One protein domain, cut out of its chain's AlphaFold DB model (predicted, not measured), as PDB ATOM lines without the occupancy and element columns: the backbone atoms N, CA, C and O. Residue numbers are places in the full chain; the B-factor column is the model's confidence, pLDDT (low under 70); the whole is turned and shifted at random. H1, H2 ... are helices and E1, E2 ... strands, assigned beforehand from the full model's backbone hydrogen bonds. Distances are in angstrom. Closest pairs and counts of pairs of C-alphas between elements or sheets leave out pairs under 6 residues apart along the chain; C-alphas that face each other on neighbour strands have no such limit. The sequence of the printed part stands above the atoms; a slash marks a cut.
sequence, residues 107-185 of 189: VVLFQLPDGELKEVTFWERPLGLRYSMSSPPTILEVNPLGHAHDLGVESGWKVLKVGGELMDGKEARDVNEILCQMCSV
ATOM      1  N   VAL A 107     -17.844  40.385  12.922       89.88
ATOM      2  CA  VAL A 107     -16.553  39.726  12.713       89.88
ATOM      3  C   VAL A 107     -16.695  38.663  11.631       89.88
ATOM      4  O   VAL A 107     -17.613  37.843  11.685       89.88
ATOM      5  N   VAL A 108     -15.799  38.661  10.650       90.75
ATOM      6  CA  VAL A 108     -15.774  37.694   9.550       90.75
ATOM      7  C   VAL A 108     -14.388  37.072   9.457       90.75
ATOM      8  O   VAL A 108     -13.381  37.776   9.412       90.75
ATOM      9  N   LEU A 109     -14.335  35.744   9.416       92.62
ATOM     10  CA  LEU A 109     -13.108  34.985   9.214       92.62
ATOM     11  C   LEU A 109     -12.975  34.630   7.737       92.62
ATOM     12  O   LEU A 109     -13.782  33.866   7.196       92.62
ATOM     13  N   PHE A 110     -11.930  35.154   7.117       92.44
ATOM     14  CA  PHE A 110     -11.542  34.873   5.749       92.44
ATOM     15  C   PHE A 110     -10.406  33.855   5.703       92.44
ATOM     16  O   PHE A 110      -9.537  33.838   6.569       92.44
ATOM     17  N   GLN A 111     -10.395  33.027   4.668       92.62
ATOM     18  CA  GLN A 111      -9.257  32.213   4.275       92.62
ATOM     19  C   GLN A 111      -8.630  32.823   3.025       92.62
ATOM     20  O   GLN A 111      -9.292  32.979   1.996       92.62
ATOM     21  N   LEU A 112      -7.352  33.160   3.135       92.75
ATOM     22  CA  LEU A 112      -6.527  33.660   2.048       92.75
ATOM     23  C   LEU A 112      -6.241  32.538   1.037       92.75
ATOM     24  O   LEU A 112      -6.311  31.355   1.387       92.75
ATOM     25  N   PRO A 113      -5.872  32.884  -0.209       88.69
ATOM     26  CA  PRO A 113      -5.446  31.898  -1.201       88.69
ATOM     27  C   PRO A 113      -4.224  31.079  -0.748       88.69
ATOM     28  O   PRO A 113      -4.125  29.908  -1.104       88.69
ATOM     29  N   ASP A 114      -3.351  31.648   0.091       90.12
ATOM     30  CA  ASP A 114      -2.212  30.957   0.718       90.12
ATOM     31  C   ASP A 114      -2.622  29.949   1.814       90.12
ATOM     32  O   ASP A 114      -1.789  29.206   2.330       90.12
ATOM     33  N   GLY A 115      -3.909  29.895   2.176       88.25
ATOM     34  CA  GLY A 115      -4.454  29.023   3.220       88.25
ATOM     35  C   GLY A 115      -4.446  29.635   4.624       88.25
ATOM     36  O   GLY A 115      -5.027  29.049   5.540       88.25
ATOM     37  N   GLU A 116      -3.846  30.815   4.795       93.06
ATOM     38  CA  GLU A 116      -3.881  31.571   6.049       93.06
ATOM     39  C   GLU A 116      -5.296  32.052   6.385       93.06
ATOM     40  O   GLU A 116      -6.106  32.339   5.504       93.06
ATOM     41  N   LEU A 117      -5.596  32.153   7.679       92.19
ATOM     42  CA  LEU A 117      -6.883  32.638   8.166       92.19
ATOM     43  C   LEU A 117      -6.730  34.067   8.676       92.19
ATOM     44  O   LEU A 117      -5.916  34.323   9.562       92.19
ATOM     45  N   LYS A 118      -7.533  34.987   8.144       91.75
ATOM     46  CA  LYS A 118      -7.555  36.391   8.550       91.75
ATOM     47  C   LYS A 118      -8.935  36.775   9.048       91.75
ATOM     48  O   LYS A 118      -9.926  36.664   8.334       91.75
ATOM     49  N   GLU A 119      -8.987  37.245  10.284       92.44
ATOM     50  CA  GLU A 119     -10.202  37.775  10.885       92.44
ATOM     51  C   GLU A 119     -10.304  39.281  10.628       92.44
ATOM     52  O   GLU A 119      -9.333  40.019  10.793       92.44
ATOM     53  N   VAL A 120     -11.478  39.728  10.192       90.44
ATOM     54  CA  VAL A 120     -11.758  41.118   9.832       90.44
ATOM     55  C   VAL A 120     -13.038  41.553  10.532       90.44
ATOM     56  O   VAL A 120     -14.056  40.866  10.473       90.44
ATOM     57  N   THR A 121     -12.982  42.699  11.207       90.31
ATOM     58  CA  THR A 121     -14.114  43.252  11.955       90.31
ATOM     59  C   THR A 121     -14.679  44.451  11.215       90.31
ATOM     60  O   THR A 121     -13.978  45.436  11.021       90.31
ATOM     61  N   PHE A 122     -15.947  44.364  10.834       87.81
ATOM     62  CA  PHE A 122     -16.705  45.439  10.211       87.81
ATOM     63  C   PHE A 122     -17.519  46.190  11.264       87.81
ATOM     64  O   PHE A 122     -18.145  45.567  12.129       87.81
ATOM     65  N   TRP A 123     -17.544  47.516  11.179       87.38
ATOM     66  CA  TRP A 123     -18.288  48.377  12.111       87.38
ATOM     67  C   TRP A 123     -19.319  49.281  11.429       87.38
ATOM     68  O   TRP A 123     -20.112  49.926  12.110       87.38
ATOM     69  N   GLU A 124     -19.347  49.309  10.101       83.06
ATOM     70  CA  GLU A 124     -20.226  50.162   9.301       83.06
ATOM     71  C   GLU A 124     -20.765  49.407   8.083       83.06
ATOM     72  O   GLU A 124     -20.183  48.422   7.614       83.06
ATOM     73  N   ARG A 125     -21.900  49.877   7.566       82.88
ATOM     74  CA  ARG A 125     -22.456  49.445   6.281       82.88
ATOM     75  C   ARG A 125     -22.546  50.651   5.335       82.88
ATOM     76  O   ARG A 125     -22.851  51.742   5.814       82.88
ATOM     77  N   PRO A 126     -22.376  50.461   4.015       83.31
ATOM     78  CA  PRO A 126     -22.236  49.185   3.303       83.31
ATOM     79  C   PRO A 126     -20.833  48.568   3.420       83.31
ATOM     80  O   PRO A 126     -19.832  49.271   3.382       83.31
ATOM     81  N   LEU A 127     -20.751  47.231   3.470       83.56
ATOM     82  CA  LEU A 127     -19.457  46.533   3.528       83.56
ATOM     83  C   LEU A 127     -18.588  46.805   2.288       83.56
ATOM     84  O   LEU A 127     -17.365  46.813   2.368       83.56
ATOM     85  N   GLY A 128     -19.217  47.024   1.127       84.94
ATOM     86  CA  GLY A 128     -18.504  47.295  -0.122       84.94
ATOM     87  C   GLY A 128     -17.796  46.070  -0.706       84.94
ATOM     88  O   GLY A 128     -16.751  46.217  -1.327       84.94
ATOM     89  N   LEU A 129     -18.340  44.867  -0.520       87.75
ATOM     90  CA  LEU A 129     -17.777  43.618  -1.044       87.75
ATOM     91  C   LEU A 129     -18.767  42.889  -1.958       87.75
ATOM     92  O   LEU A 129     -19.981  42.971  -1.775       87.75
ATOM     93  N   ARG A 130     -18.233  42.179  -2.953       85.88
ATOM     94  CA  ARG A 130     -18.964  41.283  -3.853       85.88
ATOM     95  C   ARG A 130     -18.403  39.877  -3.692       85.88
ATOM     96  O   ARG A 130     -17.188  39.703  -3.705       85.88
ATOM     97  N   TYR A 131     -19.273  38.882  -3.563       88.56
ATOM     98  CA  TYR A 131     -18.891  37.480  -3.383       88.56
ATOM     99  C   TYR A 131     -19.674  36.551  -4.308       88.56
ATOM    100  O   TYR A 131     -20.738  36.904  -4.818       88.56
ATOM    101  N   SER A 132     -19.132  35.356  -4.533       86.62
ATOM    102  CA  SER A 132     -19.783  34.304  -5.301       86.62
ATOM    103  C   SER A 132     -20.872  33.604  -4.488       86.62
ATOM    104  O   SER A 132     -20.744  33.401  -3.281       86.62
ATOM    105  N   MET A 133     -21.918  33.141  -5.175       82.62
ATOM    106  CA  MET A 133     -22.932  32.227  -4.631       82.62
ATOM    107  C   MET A 133     -22.399  30.780  -4.566       82.62
ATOM    108  O   MET A 133     -23.084  29.829  -4.937       82.62
ATOM    109  N   SER A 134     -21.142  30.606  -4.163       80.19
ATOM    110  CA  SER A 134     -20.514  29.299  -3.961       80.19
ATOM    111  C   SER A 134     -20.481  28.975  -2.471       80.19
ATOM    112  O   SER A 134     -20.527  29.878  -1.640       80.19
ATOM    113  N   SER A 135     -20.394  27.692  -2.131       78.19
ATOM    114  CA  SER A 135     -20.120  27.251  -0.763       78.19
ATOM    115  C   SER A 135     -18.730  26.612  -0.726       78.19
ATOM    116  O   SER A 135     -18.535  25.596  -1.399       78.19
ATOM    117  N   PRO A 136     -17.747  27.198  -0.020       82.56
ATOM    118  CA  PRO A 136     -17.804  28.474   0.705       82.56
ATOM    119  C   PRO A 136     -17.823  29.711  -0.230       82.56
ATOM    120  O   PRO A 136     -17.302  29.640  -1.352       82.56
ATOM    121  N   PRO A 137     -18.381  30.859   0.210       86.94
ATOM    122  CA  PRO A 137     -18.420  32.080  -0.595       86.94
ATOM    123  C   PRO A 137     -17.012  32.602  -0.830       86.94
ATOM    124  O   PRO A 137     -16.209  32.662   0.099       86.94
ATOM    125  N   THR A 138     -16.712  33.021  -2.056       90.12
ATOM    126  CA  THR A 138     -15.414  33.619  -2.396       90.12
ATOM    127  C   THR A 138     -15.602  35.082  -2.763       90.12
ATOM    128  O   THR A 138     -16.498  35.404  -3.539       90.12
ATOM    129  N   ILE A 139     -14.773  35.974  -2.224       90.44
ATOM    130  CA  ILE A 139     -14.768  37.393  -2.575       90.44
ATOM    131  C   ILE A 139     -14.324  37.534  -4.029       90.44
ATOM    132  O   ILE A 139     -13.254  37.073  -4.413       90.44
ATOM    133  N   LEU A 140     -15.161  38.167  -4.838       89.31
ATOM    134  CA  LEU A 140     -14.903  38.420  -6.250       89.31
ATOM    135  C   LEU A 140     -14.278  39.798  -6.434       89.31
ATOM    136  O   LEU A 140     -13.255  39.931  -7.094       89.31
ATOM    137  N   GLU A 141     -14.879  40.814  -5.817       86.19
ATOM    138  CA  GLU A 141     -14.480  42.210  -5.977       86.19
ATOM    139  C   GLU A 141     -14.702  42.980  -4.674       86.19
ATOM    140  O   GLU A 141     -15.621  42.689  -3.901       86.19
ATOM    141  N   VAL A 142     -13.867  43.990  -4.449       89.31
ATOM    142  CA  VAL A 142     -13.922  44.868  -3.278       89.31
ATOM    143  C   VAL A 142     -13.987  46.312  -3.761       89.31
ATOM    144  O   VAL A 142     -13.277  46.691  -4.691       89.31
ATOM    145  N   ASN A 143     -14.853  47.121  -3.149       85.81
ATOM    146  CA  ASN A 143     -14.964  48.543  -3.445       85.81
ATOM    147  C   ASN A 143     -13.697  49.277  -3.007       85.81
ATOM    148  O   ASN A 143     -13.472  49.334  -1.801       85.81
ATOM    149  N   PRO A 144     -12.936  49.937  -3.894       82.44
ATOM    150  CA  PRO A 144     -11.804  50.759  -3.464       82.44
ATOM    151  C   PRO A 144     -12.214  51.934  -2.557       82.44
ATOM    152  O   PRO A 144     -11.388  52.449  -1.816       82.44
ATOM    153  N   LEU A 145     -13.482  52.360  -2.598       83.19
ATOM    154  CA  LEU A 145     -14.032  53.415  -1.735       83.19
ATOM    155  C   LEU A 145     -14.881  52.868  -0.576       83.19
ATOM    156  O   LEU A 145     -15.587  53.633   0.073       83.19
ATOM    157  N   GLY A 146     -14.893  51.550  -0.362       81.06
ATOM    158  CA  GLY A 146     -15.718  50.919   0.666       81.06
ATOM    159  C   GLY A 146     -14.922  50.464   1.876       81.06
ATOM    160  O   GLY A 146     -13.706  50.281   1.829       81.06
ATOM    161  N   HIS A 147     -15.656  50.195   2.948       85.44
ATOM    162  CA  HIS A 147     -15.103  49.794   4.234       85.44
ATOM    163  C   HIS A 147     -14.248  48.511   4.156       85.44
ATOM    164  O   HIS A 147     -13.189  48.429   4.770       85.44
ATOM    165  N   ALA A 148     -14.631  47.532   3.326       86.06
ATOM    166  CA  ALA A 148     -13.832  46.324   3.114       86.06
ATOM    167  C   ALA A 148     -12.427  46.588   2.535       86.06
ATOM    168  O   ALA A 148     -11.499  45.850   2.866       86.06
ATOM    169  N   HIS A 149     -12.244  47.622   1.704       86.75
ATOM    170  CA  HIS A 149     -10.920  47.975   1.180       86.75
ATOM    171  C   HIS A 149     -10.042  48.635   2.242       86.75
ATOM    172  O   HIS A 149      -8.864  48.306   2.330       86.75
ATOM    173  N   ASP A 150     -10.624  49.489   3.088       86.44
ATOM    174  CA  ASP A 150      -9.923  50.101   4.226       86.44
ATOM    175  C   ASP A 150      -9.393  49.037   5.206       86.44
ATOM    176  O   ASP A 150      -8.262  49.106   5.684       86.44
ATOM    177  N   LEU A 151     -10.160  47.959   5.393       86.75
ATOM    178  CA  LEU A 151      -9.762  46.786   6.182       86.75
ATOM    179  C   LEU A 151      -8.737  45.872   5.482       86.75
ATOM    180  O   LEU A 151      -8.253  44.898   6.073       86.75
ATOM    181  N   GLY A 152      -8.408  46.155   4.220       88.81
ATOM    182  CA  GLY A 152      -7.491  45.364   3.409       88.81
ATOM    183  C   GLY A 152      -8.019  43.962   3.115       88.81
ATOM    184  O   GLY A 152      -7.254  43.003   3.213       88.81
ATOM    185  N   VAL A 153      -9.323  43.832   2.845       88.81
ATOM    186  CA  VAL A 153      -9.912  42.626   2.248       88.81
ATOM    187  C   VAL A 153      -9.611  42.628   0.756       88.81
ATOM    188  O   VAL A 153      -9.756  43.653   0.090       88.81
ATOM    189  N   GLU A 154      -9.230  41.471   0.221       88.69
ATOM    190  CA  GLU A 154      -8.890  41.314  -1.192       88.69
ATOM    191  C   GLU A 154      -9.773  40.262  -1.874       88.69
ATOM    192  O   GLU A 154     -10.426  39.430  -1.235       88.69
ATOM    193  N   SER A 155      -9.813  40.318  -3.204       90.38
ATOM    194  CA  SER A 155     -10.470  39.303  -4.022       90.38
ATOM    195  C   SER A 155      -9.752  37.951  -3.923       90.38
ATOM    196  O   SER A 155      -8.563  37.855  -3.627       90.38
ATOM    197  N   GLY A 156     -10.500  36.871  -4.139       89.19
ATOM    198  CA  GLY A 156     -10.026  35.492  -4.012       89.19
ATOM    199  C   GLY A 156     -10.090  34.921  -2.593       89.19
ATOM    200  O   GLY A 156      -9.823  33.734  -2.408       89.19
ATOM    201  N   TRP A 157     -10.468  35.717  -1.591       93.06
ATOM    202  CA  TRP A 157     -10.582  35.247  -0.210       93.06
ATOM    203  C   TRP A 157     -11.879  34.478   0.012       93.06
ATOM    204  O   TRP A 157     -12.935  34.875  -0.476       93.06
ATOM    205  N   LYS A 158     -11.829  33.389   0.777       91.44
ATOM    206  CA  LYS A 158     -13.004  32.567   1.090       91.44
ATOM    207  C   LYS A 158     -13.578  32.934   2.446       91.44
ATOM    208  O   LYS A 158     -12.840  33.048   3.417       91.44
ATOM    209  N   VAL A 159     -14.890  33.075   2.540       90.69
ATOM    210  CA  VAL A 159     -15.585  33.346   3.800       90.69
ATOM    211  C   VAL A 159     -15.798  32.027   4.539       90.69
ATOM    212  O   VAL A 159     -16.565  31.182   4.089       90.69
ATOM    213  N   LEU A 160     -15.128  31.847   5.678       90.62
ATOM    214  CA  LEU A 160     -15.271  30.643   6.502       90.62
ATOM    215  C   LEU A 160     -16.225  30.839   7.673       90.62
ATOM    216  O   LEU A 160     -17.003  29.937   7.977       90.62
ATOM    217  N   LYS A 161     -16.157  31.990   8.352       90.62
ATOM    218  CA  LYS A 161     -17.058  32.306   9.467       90.62
ATOM    219  C   LYS A 161     -17.607  33.711   9.366       90.62
ATOM    220  O   LYS A 161     -16.882  34.623   8.994       90.62
ATOM    221  N   VAL A 162     -18.856  33.889   9.776       88.94
ATOM    222  CA  VAL A 162     -19.537  35.183   9.840       88.94
ATOM    223  C   VAL A 162     -20.225  35.295  11.195       88.94
ATOM    224  O   VAL A 162     -21.027  34.438  11.549       88.94
ATOM    225  N   GLY A 163     -19.903  36.323  11.979       83.19
ATOM    226  CA  GLY A 163     -20.509  36.553  13.295       83.19
ATOM    227  C   GLY A 163     -20.323  35.389  14.276       83.19
ATOM    228  O   GLY A 163     -21.180  35.162  15.123       83.19
ATOM    229  N   GLY A 164     -19.238  34.620  14.134       84.00
ATOM    230  CA  GLY A 164     -18.971  33.416  14.929       84.00
ATOM    231  C   GLY A 164     -19.590  32.124  14.382       84.00
ATOM    232  O   GLY A 164     -19.288  31.052  14.904       84.00
ATOM    233  N   GLU A 165     -20.385  32.186  13.313       84.56
ATOM    234  CA  GLU A 165     -20.994  31.012  12.689       84.56
ATOM    235  C   GLU A 165     -20.185  30.517  11.483       84.56
ATOM    236  O   GLU A 165     -19.730  31.318  10.672       84.56
ATOM    237  N   LEU A 166     -19.998  29.200  11.358       87.75
ATOM    238  CA  LEU A 166     -19.321  28.573  10.217       87.75
ATOM    239  C   LEU A 166     -20.226  28.550   8.982       87.75
ATOM    240  O   LEU A 166     -21.380  28.131   9.056       87.75
ATOM    241  N   MET A 167     -19.676  28.982   7.849       84.69
ATOM    242  CA  MET A 167     -20.340  28.959   6.542       84.69
ATOM    243  C   MET A 167     -20.017  27.687   5.744       84.69
ATOM    244  O   MET A 167     -20.632  27.440   4.709       84.69
ATOM    245  N   ASP A 168     -19.064  26.878   6.216       82.06
ATOM    246  CA  ASP A 168     -18.719  25.596   5.604       82.06
ATOM    247  C   ASP A 168     -19.923  24.641   5.637       82.06
ATOM    248  O   ASP A 168     -20.553  24.450   6.679       82.06
ATOM    249  N   GLY A 169     -20.282  24.090   4.476       82.19
ATOM    250  CA  GLY A 169     -21.431  23.194   4.325       82.19
ATOM    251  C   GLY A 169     -22.804  23.874   4.248       82.19
ATOM    252  O   GLY A 169     -23.794  23.172   4.051       82.19
ATOM    253  N   LYS A 170     -22.894  25.211   4.354       83.81
ATOM    254  CA  LYS A 170     -24.146  25.955   4.118       83.81
ATOM    255  C   LYS A 170     -24.320  26.267   2.636       83.81
ATOM    256  O   LYS A 170     -23.349  26.569   1.944       83.81
ATOM    257  N   GLU A 171     -25.544  26.216   2.129       86.56
ATOM    258  CA  GLU A 171     -25.823  26.647   0.758       86.56
ATOM    259  C   GLU A 171     -25.706  28.175   0.622       86.56
ATOM    260  O   GLU A 171     -25.806  28.930   1.589       86.56
ATOM    261  N   ALA A 172     -25.476  28.653  -0.600       81.44
ATOM    262  CA  ALA A 172     -25.219  30.071  -0.850       81.44
ATOM    263  C   ALA A 172     -26.368  30.998  -0.413       81.44
ATOM    264  O   ALA A 172     -26.125  32.159  -0.083       81.44
ATOM    265  N   ARG A 173     -27.607  30.487  -0.399       85.50
ATOM    266  CA  ARG A 173     -28.793  31.223   0.056       85.50
ATOM    267  C   ARG A 173     -28.732  31.505   1.551       85.50
ATOM    268  O   ARG A 173     -28.839  32.668   1.928       85.50
ATOM    269  N   ASP A 174     -28.478  30.483   2.364       87.44
ATOM    270  CA  ASP A 174     -28.297  30.627   3.809       87.44
ATOM    271  C   ASP A 174     -27.152  31.582   4.134       87.44
ATOM    272  O   ASP A 174     -27.306  32.479   4.958       87.44
ATOM    273  N   VAL A 175     -26.008  31.453   3.453       85.50
ATOM    274  CA  VAL A 175     -24.868  32.345   3.713       85.50
ATOM    275  C   VAL A 175     -25.206  33.799   3.376       85.50
ATOM    276  O   VAL A 175     -24.863  34.706   4.135       85.50
ATOM    277  N   ASN A 176     -25.915  34.033   2.269       84.38
ATOM    278  CA  ASN A 176     -26.392  35.362   1.905       84.38
ATOM    279  C   ASN A 176     -27.366  35.929   2.942       84.38
ATOM    280  O   ASN A 176     -27.244  37.093   3.321       84.38
ATOM    281  N   GLU A 177     -28.313  35.115   3.405       87.44
ATOM    282  CA  GLU A 177     -29.269  35.500   4.441       87.44
ATOM    283  C   GLU A 177     -28.549  35.878   5.740       87.44
ATOM    284  O   GLU A 177     -28.787  36.959   6.279       87.44
ATOM    285  N   ILE A 178     -27.591  35.060   6.187       87.56
ATOM    286  CA  ILE A 178     -26.809  35.310   7.402       87.56
ATOM    287  C   ILE A 178     -25.981  36.589   7.268       87.56
ATOM    288  O   ILE A 178     -26.012  37.438   8.161       87.56
ATOM    289  N   LEU A 179     -25.267  36.765   6.151       85.12
ATOM    290  CA  LEU A 179     -24.508  37.987   5.879       85.12
ATOM    291  C   LEU A 179     -25.424  39.213   5.912       85.12
ATOM    292  O   LEU A 179     -25.112  40.180   6.602       85.12
ATOM    293  N   CYS A 180     -26.577  39.166   5.245       83.69
ATOM    294  CA  CYS A 180     -27.528  40.276   5.222       83.69
ATOM    295  C   CYS A 180     -28.106  40.577   6.607       83.69
ATOM    296  O   CYS A 180     -28.194  41.742   7.003       83.69
ATOM    297  N   GLN A 181     -28.457  39.544   7.370       85.31
ATOM    298  CA  GLN A 181     -28.965  39.674   8.730       85.31
ATOM    299  C   GLN A 181     -27.923  40.325   9.654       85.31
ATOM    300  O   GLN A 181     -28.250  41.243  10.410       85.31
ATOM    301  N   MET A 182     -26.661  39.901   9.557       83.50
ATOM    302  CA  MET A 182     -25.550  40.445  10.346       83.50
ATOM    303  C   MET A 182     -25.097  41.835   9.867       83.50
ATOM    304  O   MET A 182     -24.633  42.637  10.669       83.50
ATOM    305  N   CYS A 183     -25.276  42.178   8.592       81.69
ATOM    306  CA  CYS A 183     -25.021  43.536   8.097       81.69
ATOM    307  C   CYS A 183     -26.132  44.513   8.497       81.69
ATOM    308  O   CYS A 183     -25.872  45.692   8.733       81.69
ATOM    309  N   SER A 184     -27.382  44.042   8.587       81.19
ATOM    310  CA  SER A 184     -28.557  44.878   8.898       81.19
ATOM    311  C   SER A 184     -28.500  45.515  10.281       81.19
ATOM    312  O   SER A 184     -29.224  46.464  10.567       81.19
ATOM    313  N   VAL A 185     -27.644  44.983  11.141       82.44
ATOM    314  CA  VAL A 185     -27.497  45.420  12.517       82.44
ATOM    315  C   VAL A 185     -26.364  46.426  12.724       82.44
ATOM    316  O   VAL A 185     -26.275  46.988  13.815       82.44
TER     317      VAL A 185
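AT A GLANCE: This is residues 107 to 185 of the 189 residues of the protein "Hypothetical protein" of Noctiluca scintillans (UniProt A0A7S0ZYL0). A small twisted sheet of three strands, E2, E1 and E5, makes one wall, and the hairpin E3 and E4 stands across from it. The helix H2 covers the sheet at E5 and E1, and the one-turn helix H1 sits at one end of the hairpin E3 and E4, with His 147 of H1 also near Phe 122 of E2, their C-alphas 7.6 A apart. The printed part has 79 residues, in the order E1, E2, E3, E4, H1, E5, H2; both sheets are antiparallel, the larger in the order E2, E1, E5. The class is mixed, helices and strands, with 39 residues, under half, in named elements. The whole is compact, with a radius of gyration of the C-alphas of 11.3 A and spans of 31 by 31 by 20 A.

IN THESE COORDINATES: E1, residues 107 to 111, begins at C-alpha 107 (-16.553, 39.726, 12.713) and is 13.4 A long. E2, residues 117 to 122, is 16.3 A long. E3 is residues 129 to 131 and E4 residues 139 to 142. H1 is residues 147 to 150. E5, residues 158 to 162, is 11.2 A long. H2, residues 172 to 183, is 16.2 A long and ends at C-alpha 183 (-25.021, 43.536, 8.097).

HOW THE PARTS SIT: E1 and E2 form a hairpin, with N 108 and O 120 2.8 A apart. E1 and E5 are antiparallel, with N 111 and O 158 2.7 A apart. The sheet is only just strongly twisted, up to 4.1 A off its plane. In the hairpin E3 and E4, N 130 and O 141 are 2.8 A apart. H2 is on the larger sheet, over E1 and E5, at a height of 10.5 A; its closest C-alphas to E5 are Leu 179 and Val 162, 6.9 A apart. In H2 every O i to N i+4 pair is within hydrogen-bond range; H1 is too short for one.

THE WHOLE: The farthest C-alphas, Leu 145 and Gly 169, are 31.7 A apart. The printed part has no cut and no long link, and no printed residue is under 70 in pLDDT.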